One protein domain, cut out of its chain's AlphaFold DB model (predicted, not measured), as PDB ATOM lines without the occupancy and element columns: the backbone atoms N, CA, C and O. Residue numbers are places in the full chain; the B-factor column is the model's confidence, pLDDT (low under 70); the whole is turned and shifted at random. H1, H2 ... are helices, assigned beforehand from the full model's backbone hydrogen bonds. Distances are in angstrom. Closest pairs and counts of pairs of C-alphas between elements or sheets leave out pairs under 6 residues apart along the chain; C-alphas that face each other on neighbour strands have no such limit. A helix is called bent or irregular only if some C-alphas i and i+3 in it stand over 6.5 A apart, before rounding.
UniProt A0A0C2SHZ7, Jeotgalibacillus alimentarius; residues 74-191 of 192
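What this domain is: This is residues 74 to 191 of the 192 residues of a protein of Jeotgalibacillus alimentarius (UniProt A0A0C2SHZ7). Two longer helices, H1 and H6, cross as an X in the core, and six shorter helices lie round this cross. H2 and H8 pack on opposite ends of H1, with H3 next to H2 and H7 also on H1; H4 packs on the beginning of H6, and H5 lies near that same end with the long loop of residues 142 to 153. The printed part has 118 residues, with eight named helices in the order H1 to H8 and no named strand, an all-helix domain. It is compact, with a radius of gyration of the C-alphas of 13.5 A, and rounded, spanning 38 by 30 by 22 A.

Where its parts are: H1, residues 74 to 90, begins at C-alpha 74 (156.760, 83.425, 130.914) and is 24.3 A long. It is only just irregular: C-alphas 84 and 87 are 6.8 A apart. H2 is residues 97 to 103, H3 residues 108 to 116, 12.4 A long, and H4 residues 118 to 127, 14.3 A long. H5 is residues 135 to 141. H6, residues 154 to 168, begins at C-alpha 154 (153.618, 93.817, 125.219) and is 21.0 A long. H7 is residues 173 to 177. H8, residues 181 to 189, is 12.4 A long and ends at C-alpha 189 (152.894, 75.303, 121.058).

How they stand to each other: H1 is the hub, touching H2, H6, H7 and H8. It touches H6 at a steep tilt of 59 degrees, the same way; their closest C-alphas, Gly 81 and Gly 159, are 3.8 A apart. With residues 84 to 88 alone H1 touches H2, about perpendicular at 77 degrees, the closest C-alphas being Val 84 and Thr 103, 5.5 A. With residues 74 to 78 alone it touches H8, about perpendicular at 81 degrees, closest at the C-alphas of Gln 75 and Thr 181, 5.8 A. H7 touches H1, closest at the C-alphas of Leu 82 and Ser 177, 6.3 A. H2 touches H3, closest at the C-alphas of Ser 101 and Val 108, 5.5 A. H6 touches H8 with residues 162 to 166 alone, closest at the C-alphas of Ile 162 and Tyr 188, 6.2 A. With residues 154 to 158 alone H6 touches H4, about perpendicular at 77 degrees; the closest C-alphas, Ile 121 and Ser 154, are 6.5 A apart. H5 and H6 are close but not clearly touching, closest at the C-alphas of Tyr 141 and Gly 155, 5.0 A. H5 and H8 are apart. In H2 to H8 every O i to N i+4 pair is within hydrogen-bond range; in H1 11 of 13 are.

The domain as a whole: The C-alphas farthest apart, Asp 147 and Gly 170, are 38.6 A from each other. The printed part has no cut. The link from H5 to H6, 12 residues, is long. The mean pLDDT of the printed part is 93.0, and residues 145 to 148, in that link, are under 70.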
ATOM      1  N   LYS A  74     157.801  84.378 131.306       96.88
ATOM      2  CA  LYS A  74     156.760  83.425 130.914       96.88
ATOM      3  C   LYS A  74     155.627  83.302 131.923       96.88
ATOM      4  O   LYS A  74     154.457  83.387 131.542       96.88
ATOM      5  N   GLN A  75     155.952  83.130 133.203       96.19
ATOM      6  CA  GLN A  75     154.938  83.020 134.255       96.19
ATOM      7  C   GLN A  75     154.086  84.282 134.354       96.19
ATOM      8  O   GLN A  75     152.860  84.172 134.420       96.19
ATOM      9  N   LEU A  76     154.704  85.468 134.299       95.56
ATOM     10  CA  LEU A  76     153.947  86.715 134.346       95.56
ATOM     11  C   LEU A  76     153.114  86.924 133.072       95.56
ATOM     12  O   LEU A  76     151.942  87.262 133.172       95.56
ATOM     13  N   THR A  77     153.654  86.646 131.883       97.50
ATOM     14  CA  THR A  77     152.903  86.718 130.617       97.50
ATOM     15  C   THR A  77     151.631  85.877 130.658       97.50
ATOM     16  O   THR A  77     150.555  86.357 130.301       97.50
ATOM     17  N   VAL A  78     151.727  84.629 131.119       98.12
ATOM     18  CA  VAL A  78     150.565  83.740 131.223       98.12
ATOM     19  C   VAL A  78     149.584  84.229 132.289       98.12
ATOM     20  O   VAL A  78     148.381  84.255 132.025       98.12
ATOM     21  N   ALA A  79     150.074  84.633 133.466       96.75
ATOM     22  CA  ALA A  79     149.230  85.165 134.534       96.75
ATOM     23  C   ALA A  79     148.439  86.397 134.062       96.75
ATOM     24  O   ALA A  79     147.220  86.441 134.218       96.75
ATOM     25  N   GLU A  80     149.098  87.340 133.390       97.25
ATOM     26  CA  GLU A  80     148.452  88.543 132.865       97.25
ATOM     27  C   GLU A  80     147.450  88.237 131.754       97.25
ATOM     28  O   GLU A  80     146.345  88.778 131.744       97.25
ATOM     29  N   GLY A  81     147.774  87.313 130.844       98.06
ATOM     30  CA  GLY A  81     146.833  86.868 129.814       98.06
ATOM     31  C   GLY A  81     145.532  86.308 130.397       98.06
ATOM     32  O   GLY A  81     144.440  86.632 129.926       98.06
ATOM     33  N   LEU A  82     145.638  85.495 131.452       98.31
ATOM     34  CA  LEU A  82     144.489  84.945 132.173       98.31
ATOM     35  C   LEU A  82     143.695  86.041 132.896       98.31
ATOM     36  O   LEU A  82     142.463  86.083 132.799       98.31
ATOM     37  N   ALA A  83     144.389  86.934 133.598       96.88
ATOM     38  CA  ALA A  83     143.783  88.001 134.381       96.88
ATOM     39  C   ALA A  83     143.049  89.020 133.499       96.88
ATOM     40  O   ALA A  83     141.910  89.373 133.798       96.88
ATOM     41  N   VAL A  84     143.623  89.417 132.357       96.94
ATOM     42  CA  VAL A  84     142.981  90.315 131.378       96.94
ATOM     43  C   VAL A  84     141.688  89.720 130.820       96.94
ATOM     44  O   VAL A  84     140.685  90.419 130.691       96.94
ATOM     45  N   LEU A  85     141.673  88.426 130.499       97.88
ATOM     46  CA  LEU A  85     140.494  87.785 129.903       97.88
ATOM     47  C   LEU A  85     139.407  87.435 130.928       97.88
ATOM     48  O   LEU A  85     138.250  87.234 130.555       97.88
ATOM     49  N   THR A  86     139.749  87.382 132.217       97.00
ATOM     50  CA  THR A  86     138.820  87.029 133.299       97.00
ATOM     51  C   THR A  86     137.581  87.928 133.356       97.00
ATOM     52  O   THR A  86     136.474  87.379 133.303       97.00
ATOM     53  N   PRO A  87     137.691  89.270 133.408       95.25
ATOM     54  CA  PRO A  87     136.516  90.133 133.404       95.25
ATOM     55  C   PRO A  87     135.668  89.975 132.136       95.25
ATOM     56  O   PRO A  87     134.446  90.068 132.223       95.25
ATOM     57  N   LEU A  88     136.257  89.663 130.973       95.12
ATOM     58  CA  LEU A  88     135.474  89.414 129.757       95.12
ATOM     59  C   LEU A  88     134.618  88.156 129.885       95.12
ATOM     60  O   LEU A  88     133.417  88.195 129.625       95.12
ATOM     61  N   VAL A  89     135.226  87.048 130.315       93.62
ATOM     62  CA  VAL A  89     134.522  85.767 130.448       93.62
ATOM     63  C   VAL A  89     133.462  85.837 131.545       93.62
ATOM     64  O   VAL A  89     132.333  85.403 131.325       93.62
ATOM     65  N   MET A  90     133.780  86.421 132.704       91.94
ATOM     66  CA  MET A  90     132.833  86.534 133.819       91.94
ATOM     67  C   MET A  90     131.616  87.404 133.478       91.94
ATOM     68  O   MET A  90     130.512  87.105 133.931       91.94
ATOM     69  N   ASN A  91     131.798  88.433 132.646       89.31
ATOM     70  CA  ASN A  91     130.722  89.323 132.212       89.31
ATOM     71  C   ASN A  91     130.066  88.900 130.879       89.31
ATOM     72  O   ASN A  91     129.230  89.631 130.352       89.31
ATOM     73  N   ASN A  92     130.403  87.722 130.331       90.44
ATOM     74  CA  ASN A  92     129.920  87.228 129.030       90.44
ATOM     75  C   ASN A  92     130.143  88.219 127.868       90.44
ATOM     76  O   ASN A  92     129.312  88.347 126.962       90.44
ATOM     77  N   LEU A  93     131.268  88.934 127.891       92.38
ATOM     78  CA  LEU A  93     131.647  89.890 126.858       92.38
ATOM     79  C   LEU A  93     132.351  89.189 125.692       92.38
ATOM     80  O   LEU A  93     133.027  88.172 125.844       92.38
ATOM     81  N   ARG A  94     132.195  89.750 124.490       93.44
ATOM     82  CA  ARG A  94     132.844  89.238 123.275       93.44
ATOM     83  C   ARG A  94     134.326  89.613 123.243       93.44
ATOM     84  O   ARG A  94     134.694  90.693 123.693       93.44
ATOM     85  N   LEU A  95     135.153  88.778 122.616       93.00
ATOM     86  CA  LEU A  95     136.573  89.058 122.373       93.00
ATOM     87  C   LEU A  95     136.743  90.008 121.173       93.00
ATOM     88  O   LEU A  95     137.112  89.583 120.080       93.00
ATOM     89  N   THR A  96     136.400  91.285 121.352       94.38
ATOM     90  CA  THR A  96     136.646  92.349 120.361       94.38
ATOM     91  C   THR A  96     137.847  93.194 120.770       94.38
ATOM     92  O   THR A  96     138.244  93.186 121.934       94.38
ATOM     93  N   ASN A  97     138.417  93.951 119.829       93.38
ATOM     94  CA  ASN A  97     139.546  94.838 120.117       93.38
ATOM     95  C   ASN A  97     139.206  95.866 121.206       93.38
ATOM     96  O   ASN A  97     140.052  96.149 122.042       93.38
ATOM     97  N   GLU A  98     137.978  96.388 121.217       95.25
ATOM     98  CA  GLU A  98     137.503  97.370 122.199       95.25
ATOM     99  C   GLU A  98     137.443  96.774 123.608       95.25
ATOM    100  O   GLU A  98     137.899  97.384 124.573       95.25
ATOM    101  N   ASN A  99     136.915  95.555 123.722       95.56
ATOM    102  CA  ASN A  99     136.828  94.863 125.001       95.56
ATOM    103  C   ASN A  99     138.218  94.461 125.505       95.56
ATOM    104  O   ASN A  99     138.527  94.682 126.671       95.56
ATOM    105  N   LEU A 100     139.076  93.936 124.622       95.69
ATOM    106  CA  LEU A 100     140.443  93.548 124.967       95.69
ATOM    107  C   LEU A 100     141.275  94.758 125.403       95.69
ATOM    108  O   LEU A 100     141.893  94.702 126.465       95.69
ATOM    109  N   SER A 101     141.232  95.870 124.659       93.94
ATOM    110  CA  SER A 101     141.941  97.097 125.037       93.94
ATOM    111  C   SER A 101     141.447  97.639 126.378       93.94
ATOM    112  O   SER A 101     142.258  97.977 127.238       93.94
ATOM    113  N   SER A 102     140.126  97.638 126.599       93.44
ATOM    114  CA  SER A 102     139.524  98.068 127.863       93.44
ATOM    115  C   SER A 102     140.004  97.217 129.042       93.44
ATOM    116  O   SER A 102     140.451  97.769 130.046       93.44
ATOM    117  N   THR A 103     140.019  95.888 128.907       94.25
ATOM    118  CA  THR A 103     140.494  94.993 129.978       94.25
ATOM    119  C   THR A 103     142.001  94.998 130.183       94.25
ATOM    120  O   THR A 103     142.473  94.708 131.276       94.25
ATOM    121  N   MET A 104     142.763  95.380 129.159       92.75
ATOM    122  CA  MET A 104     144.190  95.680 129.283       92.75
ATOM    123  C   MET A 104     144.447  97.085 129.840       92.75
ATOM    124  O   MET A 104     145.606  97.448 130.042       92.75
ATOM    125  N   MET A 105     143.400  97.881 130.091       89.44
ATOM    126  CA  MET A 105     143.483  99.275 130.535       89.44
ATOM    127  C   MET A 105     144.380 100.115 129.612       89.44
ATOM    128  O   MET A 105     145.299 100.788 130.076       89.44
ATOM    129  N   ILE A 106     144.151 100.006 128.301       90.81
ATOM    130  CA  ILE A 106     144.801 100.803 127.252       90.81
ATOM    131  C   ILE A 106     143.763 101.272 126.228       90.81
ATOM    132  O   ILE A 106     142.650 100.746 126.138       90.81
ATOM    133  N   THR A 107     144.131 102.262 125.428       91.94
ATOM    134  CA  THR A 107     143.322 102.732 124.302       91.94
ATOM    135  C   THR A 107     143.263 101.694 123.178       91.94
ATOM    136  O   THR A 107     144.123 100.818 123.035       91.94
ATOM    137  N   VAL A 108     142.242 101.804 122.324       93.88
ATOM    138  CA  VAL A 108     142.115 100.956 121.128       93.88
ATOM    139  C   VAL A 108     143.290 101.192 120.171       93.88
ATOM    140  O   VAL A 108     143.740 100.270 119.490       93.88
ATOM    141  N   GLU A 109     143.808 102.417 120.110       92.75
ATOM    142  CA  GLU A 109     144.961 102.812 119.304       92.75
ATOM    143  C   GLU A 109     146.246 102.127 119.781       92.75
ATOM    144  O   GLU A 109     146.978 101.572 118.956       92.75
ATOM    145  N   GLU A 110     146.489 102.100 121.093       92.31
ATOM    146  CA  GLU A 110     147.608 101.367 121.700       92.31
ATOM    147  C   GLU A 110     147.491  99.862 121.439       92.31
ATOM    148  O   GLU A 110     148.460  99.226 121.017       92.31
ATOM    149  N   TYR A 111     146.289  99.293 121.575       94.88
ATOM    150  CA  TYR A 111     146.050  97.884 121.257       94.88
ATOM    151  C   TYR A 111     146.318  97.568 119.775       94.88
ATOM    152  O   TYR A 111     146.982  96.587 119.440       94.88
ATOM    153  N   LYS A 112     145.888  98.436 118.855       93.75
ATOM    154  CA  LYS A 112     146.214  98.306 117.424       93.75
ATOM    155  C   LYS A 112     147.716  98.442 117.159       93.75
ATOM    156  O   LYS A 112     148.223  97.816 116.227       93.75
ATOM    157  N   ALA A 113     148.439  99.255 117.931       92.56
ATOM    158  CA  ALA A 113     149.892  99.373 117.815       92.56
ATOM    159  C   ALA A 113     150.603  98.073 118.228       92.56
ATOM    160  O   ALA A 113     151.533  97.653 117.536       92.56
ATOM    161  N   LEU A 114     150.114  97.403 119.279       94.75
ATOM    162  CA  LEU A 114     150.556  96.062 119.673       94.75
ATOM    163  C   LEU A 114     150.301  95.043 118.552       94.75
ATOM    164  O   LEU A 114     151.234  94.375 118.109       94.75
ATOM    165  N   GLN A 115     149.086  95.016 117.990       95.31
ATOM    166  CA  GLN A 115     148.738  94.119 116.878       95.31
ATOM    167  C   GLN A 115     149.661  94.284 115.660       95.31
ATOM    168  O   GLN A 115     150.083  93.296 115.060       95.31
ATOM    169  N   LYS A 116     150.033  95.522 115.309       95.00
ATOM    170  CA  LYS A 116     150.949  95.798 114.186       95.00
ATOM    171  C   LYS A 116     152.378  95.296 114.412       95.00
ATOM    172  O   LYS A 116     153.125  95.184 113.447       95.00
ATOM    173  N   ARG A 117     152.773  95.035 115.662       94.31
ATOM    174  CA  ARG A 117     154.123  94.593 116.048       94.31
ATOM    175  C   ARG A 117     154.149  93.157 116.575       94.31
ATOM    176  O   ARG A 117     155.161  92.747 117.132       94.31
ATOM    177  N   THR A 118     153.070  92.400 116.368       95.12
ATOM    178  CA  THR A 118     152.889  91.036 116.887       95.12
ATOM    179  C   THR A 118     154.109  90.141 116.662       95.12
ATOM    180  O   THR A 118     154.628  89.592 117.623       95.12
ATOM    181  N   GLU A 119     154.620  90.038 115.431       95.12
ATOM    182  CA  GLU A 119     155.766  89.164 115.117       95.12
ATOM    183  C   GLU A 119     157.024  89.528 115.918       95.12
ATOM    184  O   GLU A 119     157.709  88.652 116.447       95.12
ATOM    185  N   ARG A 120     157.304  90.832 116.060       94.94
ATOM    186  CA  ARG A 120     158.441  91.325 116.846       94.94
ATOM    187  C   ARG A 120     158.250  91.038 118.334       94.94
ATOM    188  O   ARG A 120     159.187  90.574 118.971       94.94
ATOM    189  N   ILE A 121     157.051  91.287 118.868       95.31
ATOM    190  CA  ILE A 121     156.715  91.011 120.272       95.31
ATOM    191  C   ILE A 121     156.912  89.524 120.571       95.31
ATOM    192  O   ILE A 121     157.635  89.190 121.502       95.31
ATOM    193  N   VAL A 122     156.328  88.642 119.755       94.94
ATOM    194  CA  VAL A 122     156.438  87.187 119.932       94.94
ATOM    195  C   VAL A 122     157.899  86.748 119.884       94.94
ATOM    196  O   VAL A 122     158.345  86.039 120.780       94.94
ATOM    197  N   SER A 123     158.663  87.201 118.886       94.69
ATOM    198  CA  SER A 123     160.081  86.853 118.745       94.69
ATOM    199  C   SER A 123     160.913  87.296 119.952       94.69
ATOM    200  O   SER A 123     161.607  86.486 120.563       94.69
ATOM    201  N   GLU A 124     160.809  88.567 120.353       94.38
ATOM    202  CA  GLU A 124     161.589  89.084 121.478       94.38
ATOM    203  C   GLU A 124     161.193  88.436 122.804       94.38
ATOM    204  O   GLU A 124     162.068  88.060 123.575       94.38
ATOM    205  N   MET A 125     159.895  88.293 123.075       93.94
ATOM    206  CA  MET A 125     159.429  87.695 124.324       93.94
ATOM    207  C   MET A 125     159.774  86.215 124.430       93.94
ATOM    208  O   MET A 125     160.089  85.761 125.523       93.94
ATOM    209  N   THR A 126     159.753  85.480 123.315       94.00
ATOM    210  CA  THR A 126     160.147  84.064 123.296       94.00
ATOM    211  C   THR A 126     161.634  83.897 123.630       94.00
ATOM    212  O   THR A 126     161.995  82.952 124.323       94.00
ATOM    213  N   ASN A 127     162.500  84.830 123.213       95.31
ATOM    214  CA  ASN A 127     163.929  84.781 123.557       95.31
ATOM    215  C   ASN A 127     164.186  84.997 125.056       95.31
ATOM    216  O   ASN A 127     165.085  84.375 125.616       95.31
ATOM    217  N   ASP A 128     163.396  85.862 125.696       95.88
ATOM    218  CA  ASP A 128     163.528  86.195 127.118       95.88
ATOM    219  C   ASP A 128     162.578  85.369 128.013       95.88
ATOM    220  O   ASP A 128     162.466  85.635 129.207       95.88
ATOM    221  N   PHE A 129     161.866  84.382 127.460       94.31
ATOM    222  CA  PHE A 129     160.680  83.803 128.101       94.31
ATOM    223  C   PHE A 129     161.006  83.072 129.407       94.31
ATOM    224  O   PHE A 129     160.331  83.261 130.420       94.31
ATOM    225  N   ASP A 130     162.087  82.296 129.398       95.75
ATOM    226  CA  ASP A 130     162.566  81.543 130.559       95.75
ATOM    227  C   ASP A 130     163.453  82.379 131.495       95.75
ATOM    228  O   ASP A 130     163.894  81.892 132.539       95.75
ATOM    229  N   SER A 131     163.718  83.644 131.152       96.06
ATOM    230  CA  SER A 131     164.521  84.530 131.990       96.06
ATOM    231  C   SER A 131     163.764  84.896 133.273       96.06
ATOM    232  O   SER A 131     162.562  85.195 133.223       96.06
ATOM    233  N   PRO A 132     164.452  84.945 134.431       95.50
ATOM    234  CA  PRO A 132     163.903  85.548 135.641       95.50
ATOM    235  C   PRO A 132     163.457  86.986 135.372       95.50
ATOM    236  O   PRO A 132     164.146  87.735 134.678       95.50
ATOM    237  N   LEU A 133     162.319  87.384 135.929       93.56
ATOM    238  CA  LEU A 133     161.740  88.707 135.734       93.56
ATOM    239  C   LEU A 133     162.550  89.763 136.496       93.56
ATOM    240  O   LEU A 133     162.300  90.049 137.666       93.56
ATOM    241  N   SER A 134     163.538  90.346 135.821       92.75
ATOM    242  CA  SER A 134     164.303  91.478 136.339       92.75
ATOM    243  C   SER A 134     163.522  92.795 136.194       92.75
ATOM    244  O   SER A 134     162.587  92.868 135.387       92.75
ATOM    245  N   PRO A 135     163.903  93.868 136.914       90.31
ATOM    246  CA  PRO A 135     163.319  95.195 136.717       90.31
ATOM    247  C   PRO A 135     163.395  95.677 135.263       90.31
ATOM    248  O   PRO A 135     162.459  96.303 134.773       90.31
ATOM    249  N   GLU A 136     164.473  95.348 134.549       91.25
ATOM    250  CA  GLU A 136     164.661  95.702 133.142       91.25
ATOM    251  C   GLU A 136     163.676  94.958 132.234       91.25
ATOM    252  O   GLU A 136     163.092  95.566 131.340       91.25
ATOM    253  N   LEU A 137     163.446  93.660 132.467       92.81
ATOM    254  CA  LEU A 137     162.476  92.876 131.691       92.81
ATOM    255  C   LEU A 137     161.030  93.255 132.032       92.81
ATOM    256  O   LEU A 137     160.184  93.331 131.137       92.81
ATOM    257  N   LEU A 138     160.754  93.570 133.302       91.12
ATOM    258  CA  LEU A 138     159.475  94.134 133.731       91.12
ATOM    259  C   LEU A 138     159.201  95.456 133.000       91.12
ATOM    260  O   LEU A 138     158.144  95.633 132.390       91.12
ATOM    261  N   ALA A 139     160.189  96.349 132.998       89.62
ATOM    262  CA  ALA A 139     160.146  97.619 132.293       89.62
ATOM    263  C   ALA A 139     159.954  97.433 130.777       89.62
ATOM    264  O   ALA A 139     159.114  98.099 130.171       89.62
ATOM    265  N   LYS A 140     160.701  96.518 130.160       91.00
ATOM    266  CA  LYS A 140     160.665  96.264 128.715       91.00
ATOM    267  C   LYS A 140     159.297  95.771 128.237       91.00
ATOM    268  O   LYS A 140     158.833  96.221 127.189       91.00
ATOM    269  N   TYR A 141     158.662  94.859 128.980       93.31
ATOM    270  CA  TYR A 141     157.486  94.126 128.495       93.31
ATOM    271  C   TYR A 141     156.160  94.493 129.162       93.31
ATOM    272  O   TYR A 141     155.116  94.403 128.511       93.31
ATOM    273  N   PHE A 142     156.162  94.888 130.432       91.69
ATOM    274  CA  PHE A 142     154.934  95.001 131.229       91.69
ATOM    275  C   PHE A 142     154.590  96.446 131.601       91.69
ATOM    276  O   PHE A 142     153.422  96.754 131.820       91.69
ATOM    277  N   MET A 143     155.566  97.355 131.593       86.38
ATOM    278  CA  MET A 143     155.350  98.769 131.902       86.38
ATOM    279  C   MET A 143     155.194  99.623 130.637       86.38
ATOM    280  O   MET A 143     155.690  99.288 129.560       86.38
ATOM    281  N   ALA A 144     154.502 100.755 130.765       72.44
ATOM    282  CA  ALA A 144     154.430 101.770 129.719       72.44
ATOM    283  C   ALA A 144     155.698 102.638 129.754       72.44
ATOM    284  O   ALA A 144     155.705 103.713 130.345       72.44
ATOM    285  N   ASN A 145     156.784 102.150 129.150       67.19
ATOM    286  CA  ASN A 145     158.042 102.890 129.073       67.19
ATOM    287  C   ASN A 145     158.212 103.551 127.709       67.19
ATOM    288  O   ASN A 145     158.295 102.869 126.690       67.19
ATOM    289  N   ALA A 146     158.298 104.883 127.711       58.62
ATOM    290  CA  ALA A 146     158.469 105.690 126.503       58.62
ATOM    291  C   ALA A 146     159.795 105.406 125.770       58.62
ATOM    292  O   ALA A 146     159.864 105.584 124.557       58.62
ATOM    293  N   ASP A 147     160.806 104.926 126.499       62.06
ATOM    294  CA  ASP A 147     162.134 104.601 125.965       62.06
ATOM    295  C   ASP A 147     162.248 103.148 125.461       62.06
ATOM    296  O   ASP A 147     163.298 102.748 124.960       62.06
ATOM    297  N   SER A 148     161.190 102.338 125.595       67.38
ATOM    298  CA  SER A 148     161.160 100.986 125.034       67.38
ATOM    299  C   SER A 148     160.778 101.031 123.557       67.38
ATOM    300  O   SER A 148     159.784 101.640 123.160       67.38
ATOM    301  N   ASP A 149     161.530 100.307 122.731       73.50
ATOM    302  CA  ASP A 149     161.188 100.090 121.324       73.50
ATOM    303  C   ASP A 149     159.873  99.306 121.143       73.50
ATOM    304  O   ASP A 149     159.240  99.363 120.079       73.50
ATOM    305  N   LEU A 150     159.463  98.541 122.158       79.31
ATOM    306  CA  LEU A 150     158.202  97.810 122.166       79.31
ATOM    307  C   LEU A 150     157.089  98.664 122.780       79.31
ATOM    308  O   LEU A 150     157.334  99.393 123.740       79.31
ATOM    309  N   PRO A 151     155.846  98.577 122.268       80.81
ATOM    310  CA  PRO A 151     154.730  99.253 122.912       80.81
ATOM    311  C   PRO A 151     154.565  98.750 124.351       80.81
ATOM    312  O   PRO A 151     154.784  97.567 124.636       80.81
ATOM    313  N   GLY A 152     154.142  99.639 125.248       83.81
ATOM    314  CA  GLY A 152     153.829  99.268 126.625       83.81
ATOM    315  C   GLY A 152     152.844  98.097 126.692       83.81
ATOM    316  O   GLY A 152     151.992  97.934 125.815       83.81
ATOM    317  N   LYS A 153     152.968  97.274 127.738       91.31
ATOM    318  CA  LYS A 153     152.133  96.079 127.967       91.31
ATOM    319  C   LYS A 153     152.213  95.003 126.871       91.31
ATOM    320  O   LYS A 153     151.287  94.207 126.708       91.31
ATOM    321  N   SER A 154     153.337  94.913 126.161       94.81
ATOM    322  CA  SER A 154     153.618  93.817 125.219       94.81
ATOM    323  C   SER A 154     153.473  92.426 125.857       94.81
ATOM    324  O   SER A 154     152.947  91.515 125.220       94.81
ATOM    325  N   GLY A 155     153.842  92.274 127.134       96.12
ATOM    326  CA  GLY A 155     153.681  91.021 127.872       96.12
ATOM    327  C   GLY A 155     152.233  90.641 128.157       96.12
ATOM    328  O   GLY A 155     151.874  89.474 128.010       96.12
ATOM    329  N   TYR A 156     151.380  91.621 128.455       97.06
ATOM    330  CA  TYR A 156     149.936  91.408 128.578       97.06
ATOM    331  C   TYR A 156     149.354  90.973 127.235       97.06
ATOM    332  O   TYR A 156     148.603  90.004 127.163       97.06
ATOM    333  N   PHE A 157     149.729  91.669 126.158       97.25
ATOM    334  CA  PHE A 157     149.259  91.372 124.809       97.25
ATOM    335  C   PHE A 157     149.611  89.947 124.380       97.25
ATOM    336  O   PHE A 157     148.739  89.210 123.918       97.25
ATOM    337  N   PHE A 158     150.865  89.532 124.574       97.62
ATOM    338  CA  PHE A 158     151.285  88.185 124.211       97.62
ATOM    339  C   PHE A 158     150.560  87.118 125.046       97.62
ATOM    340  O   PHE A 158     150.067  86.135 124.495       97.62
ATOM    341  N   GLY A 159     150.381  87.356 126.348       98.19
ATOM    342  CA  GLY A 159     149.572  86.493 127.211       98.19
ATOM    343  C   GLY A 159     148.132  86.355 126.720       98.19
ATOM    344  O   GLY A 159     147.611  85.246 126.595       98.19
ATOM    345  N   VAL A 160     147.492  87.475 126.373       97.88
ATOM    346  CA  VAL A 160     146.140  87.504 125.796       97.88
ATOM    347  C   VAL A 160     146.073  86.682 124.513       97.88
ATOM    348  O   VAL A 160     145.101  85.949 124.328       97.88
ATOM    349  N   MET A 161     147.083  86.755 123.642       97.19
ATOM    350  CA  MET A 161     147.130  85.946 122.420       97.19
ATOM    351  C   MET A 161     147.172  84.447 122.722       97.19
ATOM    352  O   MET A 161     146.361  83.700 122.170       97.19
ATOM    353  N   ILE A 162     148.080  84.021 123.609       98.12
ATOM    354  CA  ILE A 162     148.239  82.618 124.021       98.12
ATOM    355  C   ILE A 162     146.902  82.075 124.528       98.12
ATOM    356  O   ILE A 162     146.387  81.072 124.028       98.12
ATOM    357  N   ILE A 163     146.302  82.768 125.499       98.38
ATOM    358  CA  ILE A 163     145.076  82.297 126.138       98.38
ATOM    359  C   ILE A 163     143.889  82.371 125.173       98.38
ATOM    360  O   ILE A 163     143.109  81.425 125.111       98.38
ATOM    361  N   THR A 164     143.764  83.426 124.363       96.94
ATOM    362  CA  THR A 164     142.682  83.541 123.368       96.94
ATOM    363  C   THR A 164     142.699  82.380 122.378       96.94
ATOM    364  O   THR A 164     141.638  81.828 122.077       96.94
ATOM    365  N   LEU A 165     143.880  81.968 121.902       96.75
ATOM    366  CA  LEU A 165     143.999  80.825 120.997       96.75
ATOM    367  C   LEU A 165     143.511  79.530 121.668       96.75
ATOM    368  O   LEU A 165     142.765  78.764 121.059       96.75
ATOM    369  N   LEU A 166     143.853  79.314 122.940       97.75
ATOM    370  CA  LEU A 166     143.371  78.164 123.711       97.75
ATOM    371  C   LEU A 166     141.847  78.204 123.911       97.75
ATOM    372  O   LEU A 166     141.174  77.194 123.700       97.75
ATOM    373  N   LEU A 167     141.270  79.368 124.225       96.00
ATOM    374  CA  LEU A 167     139.813  79.519 124.326       96.00
ATOM    375  C   LEU A 167     139.116  79.176 123.000       96.00
ATOM    376  O   LEU A 167     138.096  78.489 122.992       96.00
ATOM    377  N   GLN A 168     139.692  79.584 121.865       94.94
ATOM    378  CA  GLN A 168     139.176  79.246 120.531       94.94
ATOM    379  C   GLN A 168     139.250  77.744 120.214       94.94
ATOM    380  O   GLN A 168     138.464  77.257 119.402       94.94
ATOM    381  N   LYS A 169     140.154  76.993 120.857       95.94
ATOM    382  CA  LYS A 169     140.222  75.523 120.769       95.94
ATOM    383  C   LYS A 169     139.308  74.800 121.764       95.94
ATOM    384  O   LYS A 169     139.303  73.573 121.785       95.94
ATOM    385  N   GLY A 170     138.515  75.531 122.545       95.19
ATOM    386  CA  GLY A 170     137.522  74.964 123.457       95.19
ATOM    387  C   GLY A 170     138.014  74.730 124.884       95.19
ATOM    388  O   GLY A 170     137.258  74.185 125.685       95.19
ATOM    389  N   TYR A 171     139.233  75.159 125.231       96.25
ATOM    390  CA  TYR A 171     139.665  75.185 126.629       96.25
ATOM    391  C   TYR A 171     138.882  76.250 127.401       96.25
ATOM    392  O   TYR A 171     138.585  77.320 126.867       96.25
ATOM    393  N   SER A 172     138.556  75.994 128.669       95.00
ATOM    394  CA  SER A 172     137.897  77.004 129.499       95.00
ATOM    395  C   SER A 172     138.910  77.883 130.236       95.00
ATOM    396  O   SER A 172     139.912  77.402 130.765       95.00
ATOM    397  N   LEU A 173     138.621  79.185 130.350       95.44
ATOM    398  CA  LEU A 173     139.480  80.112 131.099       95.44
ATOM    399  C   LEU A 173     139.587  79.722 132.583       95.44
ATOM    400  O   LEU A 173     140.638  79.887 133.205       95.44
ATOM    401  N   LYS A 174     138.515  79.139 133.133       93.62
ATOM    402  CA  LYS A 174     138.488  78.585 134.487       93.62
ATOM    403  C   LYS A 174     139.535  77.484 134.664       93.62
ATOM    404  O   LYS A 174     140.309  77.552 135.609       93.62
ATOM    405  N   GLU A 175     139.583  76.494 133.773       94.06
ATOM    406  CA  GLU A 175     140.573  75.408 133.850       94.06
ATOM    407  C   GLU A 175     141.998  75.928 133.658       94.06
ATOM    408  O   GLU A 175     142.900  75.542 134.400       94.06
ATOM    409  N   LEU A 176     142.198  76.836 132.698       96.75
ATOM    410  CA  LEU A 176     143.511  77.425 132.433       96.75
ATOM    411  C   LEU A 176     144.029  78.231 133.634       96.75
ATOM    412  O   LEU A 176     145.213  78.169 133.942       96.75
ATOM    413  N   SER A 177     143.154  78.910 134.383       95.44
ATOM    414  CA  SER A 177     143.559  79.703 135.558       95.44
ATOM    415  C   SER A 177     144.245  78.870 136.652       95.44
ATOM    416  O   SER A 177     145.116  79.381 137.353       95.44
ATOM    417  N   TYR A 178     143.918  77.577 136.745       93.62
ATOM    418  CA  TYR A 178     144.505  76.626 137.699       93.62
ATOM    419  C   TYR A 178     145.584  75.725 137.086       93.62
ATOM    420  O   TYR A 178     146.122  74.840 137.752       93.62
ATOM    421  N   LYS A 179     145.902  75.916 135.806       95.81
ATOM    422  CA  LYS A 179     146.885  75.115 135.087       95.81
ATOM    423  C   LYS A 179     148.284  75.707 135.243       95.81
ATOM    424  O   LYS A 179     148.444  76.930 135.222       95.81
ATOM    425  N   LYS A 180     149.299  74.845 135.365       96.56
ATOM    426  CA  LYS A 180     150.694  75.293 135.406       96.56
ATOM    427  C   LYS A 180     151.055  76.065 134.143       96.56
ATOM    428  O   LYS A 180     150.585  75.738 133.056       96.56
ATOM    429  N   THR A 181     151.911  77.061 134.291       96.56
ATOM    430  CA  THR A 181     152.415  77.903 133.208       96.56
ATOM    431  C   THR A 181     152.994  77.052 132.073       96.56
ATOM    432  O   THR A 181     152.573  77.208 130.930       96.56
ATOM    433  N   GLU A 182     153.852  76.077 132.386       95.38
ATOM    434  CA  GLU A 182     154.432  75.167 131.381       95.38
ATOM    435  C   GLU A 182     153.378  74.352 130.629       95.38
ATOM    436  O   GLU A 182     153.481  74.149 129.425       95.38
ATOM    437  N   GLU A 183     152.333  73.895 131.321       97.50
ATOM    438  CA  GLU A 183     151.262  73.136 130.678       97.50
ATOM    439  C   GLU A 183     150.445  74.019 129.724       97.50
ATOM    440  O   GLU A 183     150.019  73.546 128.675       97.50
ATOM    441  N   ILE A 184     150.220  75.293 130.062       98.12
ATOM    442  CA  ILE A 184     149.531  76.251 129.182       98.12
ATOM    443  C   ILE A 184     150.369  76.522 127.932       98.12
ATOM    444  O   ILE A 184     149.837  76.494 126.824       98.12
ATOM    445  N   VAL A 185     151.669  76.764 128.106       97.06
ATOM    446  CA  VAL A 185     152.581  77.048 126.992       97.06
ATOM    447  C   VAL A 185     152.732  75.828 126.085       97.06
ATOM    448  O   VAL A 185     152.569  75.961 124.878       97.06
ATOM    449  N   ALA A 186     152.889  74.626 126.644       97.06
ATOM    450  CA  ALA A 186     152.935  73.394 125.857       97.06
ATOM    451  C   ALA A 186     151.646  73.162 125.046       97.06
ATOM    452  O   ALA A 186     151.700  72.693 123.910       97.06
ATOM    453  N   LEU A 187     150.475  73.497 125.602       97.38
ATOM    454  CA  LEU A 187     149.215  73.438 124.854       97.38
ATOM    455  C   LEU A 187     149.185  74.447 123.705       97.38
ATOM    456  O   LEU A 187     148.674  74.115 122.639       97.38
ATOM    457  N   TYR A 188     149.707  75.656 123.920       96.56
ATOM    458  CA  TYR A 188     149.801  76.698 122.900       96.56
ATOM    459  C   TYR A 188     150.730  76.291 121.749       96.56
ATOM    460  O   TYR A 188     150.323  76.371 120.595       96.56
ATOM    461  N   GLU A 189     151.915  75.764 122.054       93.94
ATOM    462  CA  GLU A 189     152.894  75.303 121.058       93.94
ATOM    463  C   GLU A 189     152.373  74.155 120.179       93.94
ATOM    464  O   GLU A 189     152.751  74.026 119.018       93.94
ATOM    465  N   GLN A 190     151.480  73.309 120.704       93.75
ATOM    466  CA  GLN A 190     150.879  72.205 119.943       93.75
ATOM    467  C   GLN A 190     149.839  72.661 118.912       93.75
ATOM    468  O   GLN A 190     149.478  71.887 118.023       93.75
ATOM    469  N   ILE A 191     149.298  73.872 119.064       91.19
ATOM    470  CA  ILE A 191     148.179  74.377 118.255       91.19
ATOM    471  C   ILE A 191     148.521  75.627 117.441       91.19
ATOM    472  O   ILE A 191     147.667  76.061 116.658       91.19
TER     473      ILE A 191